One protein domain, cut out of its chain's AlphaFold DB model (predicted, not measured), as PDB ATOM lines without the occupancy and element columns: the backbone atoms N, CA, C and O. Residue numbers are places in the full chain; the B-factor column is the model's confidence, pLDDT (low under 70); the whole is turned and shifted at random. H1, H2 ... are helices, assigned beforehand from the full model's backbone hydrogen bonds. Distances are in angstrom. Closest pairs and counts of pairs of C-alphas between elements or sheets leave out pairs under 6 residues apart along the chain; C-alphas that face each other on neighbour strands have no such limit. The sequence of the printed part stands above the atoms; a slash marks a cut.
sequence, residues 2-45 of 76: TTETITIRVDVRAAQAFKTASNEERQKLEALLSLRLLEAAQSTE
ATOM      1  N   THR A   2     -26.463  27.368 -24.455       83.81
ATOM      2  CA  THR A   2     -26.867  26.815 -23.158       83.81
ATOM      3  C   THR A   2     -25.600  26.544 -22.356       83.81
ATOM      4  O   THR A   2     -24.686  25.911 -22.879       83.81
ATOM      5  N   THR A   3     -25.516  27.065 -21.136       87.62
ATOM      6  CA  THR A   3     -24.364  26.886 -20.244       87.62
ATOM      7  C   THR A   3     -24.795  26.161 -18.975       87.62
ATOM      8  O   THR A   3     -25.939  26.279 -18.540       87.62
ATOM      9  N   GLU A   4     -23.871  25.406 -18.385       93.06
ATOM     10  CA  GLU A   4     -24.070  24.698 -17.122       93.06
ATOM     11  C   GLU A   4     -22.906  25.005 -16.173       93.06
ATOM     12  O   GLU A   4     -21.761  25.163 -16.605       93.06
ATOM     13  N   THR A   5     -23.196  25.146 -14.876       93.50
ATOM     14  CA  THR A   5     -22.180  25.500 -13.875       93.50
ATOM     15  C   THR A   5     -21.427  24.258 -13.419       93.50
ATOM     16  O   THR A   5     -22.025  23.315 -12.911       93.50
ATOM     17  N   ILE A   6     -20.099  24.305 -13.513       91.56
ATOM     18  CA  ILE A   6     -19.204  23.280 -12.970       91.56
ATOM     19  C   ILE A   6     -18.270  23.887 -11.921       91.56
ATOM     20  O   ILE A   6     -17.870  25.046 -12.020       91.56
ATOM     21  N   THR A   7     -17.895  23.098 -10.913       95.38
ATOM     22  CA  THR A   7     -16.887  23.506  -9.923       95.38
ATOM     23  C   THR A   7     -15.538  22.913 -10.298       95.38
ATOM     24  O   THR A   7     -15.376  21.695 -10.311       95.38
ATOM     25  N   ILE A   8     -14.554  23.768 -10.576       93.19
ATOM     26  CA  ILE A   8     -13.189  23.358 -10.926       93.19
ATOM     27  C   ILE A   8     -12.167  24.049 -10.025       93.19
ATOM     28  O   ILE A   8     -12.372  25.169  -9.557       93.19
ATOM     29  N   ARG A   9     -11.040  23.377  -9.780       96.81
ATOM     30  CA  ARG A   9      -9.891  23.976  -9.093       96.81
ATOM     31  C   ARG A   9      -8.989  24.639 -10.128       96.81
ATOM     32  O   ARG A   9      -8.617  24.003 -11.107       96.81
ATOM     33  N   VAL A  10      -8.627  25.891  -9.884       95.69
ATOM     34  CA  VAL A  10      -7.731  26.693 -10.730       95.69
ATOM     35  C   VAL A  10      -6.687  27.387  -9.857       95.69
ATOM     36  O   VAL A  10      -6.797  27.377  -8.629       95.69
ATOM     37  N   ASP A  11      -5.683  27.998 -10.485       98.19
ATOM     38  CA  ASP A  11      -4.721  28.848  -9.784       98.19
ATOM     39  C   ASP A  11      -5.423  29.984  -9.015       98.19
ATOM     40  O   ASP A  11      -6.425  30.546  -9.470       98.19
ATOM     41  N   VAL A  12      -4.890  30.344  -7.843       98.12
ATOM     42  CA  VAL A  12      -5.525  31.330  -6.956       98.12
ATOM     43  C   VAL A  12      -5.643  32.707  -7.616       98.12
ATOM     44  O   VAL A  12      -6.643  33.398  -7.411       98.12
ATOM     45  N   ARG A  13      -4.663  33.096  -8.444       97.88
ATOM     46  CA  ARG A  13      -4.667  34.380  -9.155       97.88
ATOM     47  C   ARG A  13      -5.696  34.368 -10.273       97.88
ATOM     48  O   ARG A  13      -6.396  35.357 -10.455       97.88
ATOM     49  N   ALA A  14      -5.845  33.242 -10.972       96.31
ATOM     50  CA  ALA A  14      -6.889  33.074 -11.980       96.31
ATOM     51  C   ALA A  14      -8.292  33.162 -11.355       96.31
ATOM     52  O   ALA A  14      -9.159  33.868 -11.871       96.31
ATOM     53  N   ALA A  15      -8.498  32.522 -10.198       97.06
ATOM     54  CA  ALA A  15      -9.755  32.621  -9.458       97.06
ATOM     55  C   ALA A  15     -10.058  34.064  -9.030       97.06
ATOM     56  O   ALA A  15     -11.200  34.509  -9.134       97.06
ATOM     57  N   GLN A  16      -9.054  34.801  -8.546       97.50
ATOM     58  CA  GLN A  16      -9.204  36.211  -8.182       97.50
ATOM     59  C   GLN A  16      -9.534  37.072  -9.403       97.50
ATOM     60  O   GLN A  16     -10.522  37.797  -9.357       97.50
ATOM     61  N   ALA A  17      -8.788  36.930 -10.503       96.62
ATOM     62  CA  ALA A  17      -9.013  37.679 -11.736       96.62
ATOM     63  C   ALA A  17     -10.434  37.477 -12.285       96.62
ATOM     64  O   ALA A  17     -11.115  38.447 -12.611       96.62
ATOM     65  N   PHE A  18     -10.927  36.234 -12.306       96.12
ATOM     66  CA  PHE A  18     -12.301  35.937 -12.718       96.12
ATOM     67  C   PHE A  18     -13.335  36.574 -11.774       96.12
ATOM     68  O   PHE A  18     -14.311  37.181 -12.218       96.12
ATOM     69  N   LYS A  19     -13.109  36.494 -10.455       95.25
ATOM     70  CA  LYS A  19     -13.990  37.100  -9.441       95.25
ATOM     71  C   LYS A  19     -14.001  38.627  -9.493       95.25
ATOM     72  O   LYS A  19     -15.009  39.214  -9.116       95.25
ATOM     73  N   THR A  20     -12.943  39.282  -9.950       97.44
ATOM     74  CA  THR A  20     -12.902  40.749 -10.064       97.44
ATOM     75  C   THR A  20     -13.320  41.267 -11.438       97.44
ATOM     76  O   THR A  20     -13.564  42.461 -11.569       97.44
ATOM     77  N   ALA A  21     -13.407  40.399 -12.449       97.06
ATOM     78  CA  ALA A  21     -13.814  40.776 -13.799       97.06
ATOM     79  C   ALA A  21     -15.280  41.233 -13.863       97.06
ATOM     80  O   ALA A  21     -16.138  40.769 -13.101       97.06
ATOM     81  N   SER A  22     -15.561  42.115 -14.821       98.25
ATOM     82  CA  SER A  22     -16.919  42.512 -15.185       98.25
ATOM     83  C   SER A  22     -17.732  41.320 -15.703       98.25
ATOM     84  O   SER A  22     -17.186  40.296 -16.117       98.25
ATOM     85  N   ASN A  23     -19.059  41.456 -15.729       95.50
ATOM     86  CA  ASN A  23     -19.931  40.405 -16.263       95.50
ATOM     87  C   ASN A  23     -19.600  40.057 -17.723       95.50
ATOM     88  O   ASN A  23     -19.629  38.886 -18.092       95.50
ATOM     89  N   GLU A  24     -19.250  41.054 -18.539       96.25
ATOM     90  CA  GLU A  24     -18.881  40.837 -19.939       96.25
ATOM     91  C   GLU A  24     -17.558  40.062 -20.060       96.25
ATOM     92  O   GLU A  24     -17.447  39.118 -20.842       96.25
ATOM     93  N   GLU A  25     -16.554  40.415 -19.255       96.81
ATOM     94  CA  GLU A  25     -15.274  39.700 -19.225       96.81
ATOM     95  C   GLU A  25     -15.438  38.267 -18.718       96.81
ATOM     96  O   GLU A  25     -14.865  37.347 -19.299       96.81
ATOM     97  N   ARG A  26     -16.262  38.046 -17.686       95.56
ATOM     98  CA  ARG A  26     -16.566  36.699 -17.189       95.56
ATOM     99  C   ARG A  26     -17.204  35.830 -18.264       95.56
ATOM    100  O   ARG A  26     -16.736  34.717 -18.467       95.56
ATOM    101  N   GLN A  27     -18.184  36.345 -19.009       93.88
ATOM    102  CA  GLN A  27     -18.800  35.605 -20.118       93.88
ATOM    103  C   GLN A  27     -17.780  35.230 -21.203       93.88
ATOM    104  O   GLN A  27     -17.795  34.108 -21.711       93.88
ATOM    105  N   LYS A  28     -16.852  36.137 -21.540       94.50
ATOM    106  CA  LYS A  28     -15.764  35.843 -22.490       94.50
ATOM    107  C   LYS A  28     -14.830  34.751 -21.960       94.50
ATOM    108  O   LYS A  28     -14.453  33.851 -22.710       94.50
ATOM    109  N   LEU A  29     -14.476  34.808 -20.676       95.00
ATOM    110  CA  LEU A  29     -13.637  33.800 -20.021       95.00
ATOM    111  C   LEU A  29     -14.335  32.433 -19.938       95.00
ATOM    112  O   LEU A  29     -13.700  31.415 -20.204       95.00
ATOM    113  N   GLU A  30     -15.633  32.396 -19.634       94.12
ATOM    114  CA  GLU A  30     -16.452  31.176 -19.635       94.12
ATOM    115  C   GLU A  30     -16.514  30.537 -21.027       94.12
ATOM    116  O   GLU A  30     -16.347  29.321 -21.161       94.12
ATOM    117  N   ALA A  31     -16.692  31.344 -22.076       94.75
ATOM    118  CA  ALA A  31     -16.681  30.866 -23.457       94.75
ATOM    119  C   ALA A  31     -15.312  30.292 -23.850       94.75
ATOM    120  O   ALA A  31     -15.240  29.202 -24.423       94.75
ATOM    121  N   LEU A  32     -14.222  30.983 -23.495       94.81
ATOM    122  CA  LEU A  32     -12.862  30.506 -23.744       94.81
ATOM    123  C   LEU A  32     -12.591  29.177 -23.028       94.81
ATOM    124  O   LEU A  32     -12.067  28.247 -23.638       94.81
ATOM    125  N   LEU A  33     -12.967  29.069 -21.751       93.81
ATOM    126  CA  LEU A  33     -12.806  27.841 -20.977       93.81
ATOM    127  C   LEU A  33     -13.624  26.694 -21.583       93.81
ATOM    128  O   LEU A  33     -13.103  25.591 -21.730       93.81
ATOM    129  N   SER A  34     -14.869  26.964 -21.981       92.88
ATOM    130  CA  SER A  34     -15.741  25.972 -22.620       92.88
ATOM    131  C   SER A  34     -15.120  25.422 -23.902       92.88
ATOM    132  O   SER A  34     -15.081  24.210 -24.091       92.88
ATOM    133  N   LEU A  35     -14.568  26.295 -24.753       92.44
ATOM    134  CA  LEU A  35     -13.886  25.875 -25.977       92.44
ATOM    135  C   LEU A  35     -12.676  24.987 -25.667       92.44
ATOM    136  O   LEU A  35     -12.539  23.922 -26.259       92.44
ATOM    137  N   ARG A  36     -11.836  25.376 -24.700       92.31
ATOM    138  CA  ARG A  36     -10.660  24.581 -24.313       92.31
ATOM    139  C   ARG A  36     -11.029  23.220 -23.731       92.31
ATOM    140  O   ARG A  36     -10.354  22.241 -24.030       92.31
ATOM    141  N   LEU A  37     -12.089  23.147 -22.927       91.12
ATOM    142  CA  LEU A  37     -12.589  21.880 -22.388       91.12
ATOM    143  C   LEU A  37     -13.104  20.966 -23.505       91.12
ATOM    144  O   LEU A  37     -12.810  19.774 -23.493       91.12
ATOM    145  N   LEU A  38     -13.816  21.519 -24.489       88.25
ATOM    146  CA  LEU A  38     -14.282  20.767 -25.654       88.25
ATOM    147  C   LEU A  38     -13.123  20.301 -26.541       88.25
ATOM    148  O   LEU A  38     -13.112  19.144 -26.939       88.25
ATOM    149  N   GLU A  39     -12.135  21.153 -26.816       86.75
ATOM    150  CA  GLU A  39     -10.927  20.783 -27.569       86.75
ATOM    151  C   GLU A  39     -10.154  19.655 -26.874       86.75
ATOM    152  O   GLU A  39      -9.789  18.667 -27.509       86.75
ATOM    153  N   ALA A  40      -9.948  19.771 -25.559       85.38
ATOM    154  CA  ALA A  40      -9.274  18.751 -24.762       85.38
ATOM    155  C   ALA A  40     -10.066  17.436 -24.685       85.38
ATOM    156  O   ALA A  40      -9.470  16.373 -24.560       85.38
ATOM    157  N   ALA A  41     -11.398  17.497 -24.759       82.19
ATOM    158  CA  ALA A  41     -12.254  16.316 -24.828       82.19
ATOM    159  C   ALA A  41     -12.341  15.723 -26.247       82.19
ATOM    160  O   ALA A  41     -12.614  14.538 -26.403       82.19
ATOM    161  N   GLN A  42     -12.121  16.519 -27.297       72.00
ATOM    162  CA  GLN A  42     -12.087  16.044 -28.685       72.00
ATOM    163  C   GLN A  42     -10.758  15.373 -29.036       72.00
ATOM    164  O   GLN A  42     -10.732  14.460 -29.860       72.00
ATOM    165  N   SER A  43      -9.657  15.771 -28.396       60.41
ATOM    166  CA  SER A  43      -8.329  15.192 -28.634       60.41
ATOM    167  C   SER A  43      -8.144  13.776 -28.070       60.41
ATOM    168  O   SER A  43      -7.044  13.230 -28.151       60.41
ATOM    169  N   THR A  44      -9.200  13.157 -27.532       63.69
ATOM    170  CA  THR A  44      -9.146  11.826 -26.915       63.69
ATOM    171  C   THR A  44      -9.712  10.693 -27.769       63.69
ATOM    172  O   THR A  44      -9.853   9.598 -27.229       63.69
ATOM    173  N   GLU A  45     -10.043  10.885 -29.058       70.75
ATOM    174  CA  GLU A  45     -10.299   9.706 -29.906       70.75
ATOM    175  C   GLU A  45      -8.995   8.904 -29.971       70.75
ATOM    176  O   GLU A  45      -8.016   9.319 -30.594       70.75
TER     177      GLU A  45
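This is residues 2 to 45 of the 76 residues of an uncharacterized protein of Candidatus Viridilinea mediisalina (UniProt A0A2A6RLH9). One long helix, H2, and a short one before it, H1, meet near the tight link that joins them and make an open V, while a stretch with no named element, residues 2 to 11, runs into H1. The far end of H2, with residues 35 to 45, sticks out. Look for 44 printed residues, two named helices in the order H1, H2, and no named strand; the class is all helix. The whole is loose, with a radius of gyration of the C-alphas of 11.8 A, and spans 37 by 23 by 14 A.

Start from H2, residues 23 to 42, and look back to H1, residues 12 to 20. They are close but not clearly touching; their closest C-alphas, of Phe 18 and Arg 26, are 6.2 A apart. They run opposite ways at a steep tilt of 44 degrees. In H1 and H2 every O i to N i+4 pair is within hydrogen-bond range.

Find C-alpha 23 at (-19.931, 40.405, -16.263); from there H2 runs 28.4 A to C-alpha 42 at (-12.087, 16.044, -28.685). H1 begins at C-alpha 12, (-5.525, 31.330, -6.956), and is 12.4 A long.

The C-alphas farthest apart, of Thr 20 and Glu 45, are 36.9 A apart. The printed part has no cut. In the pLDDT column, residues 43 to 44 are under 70.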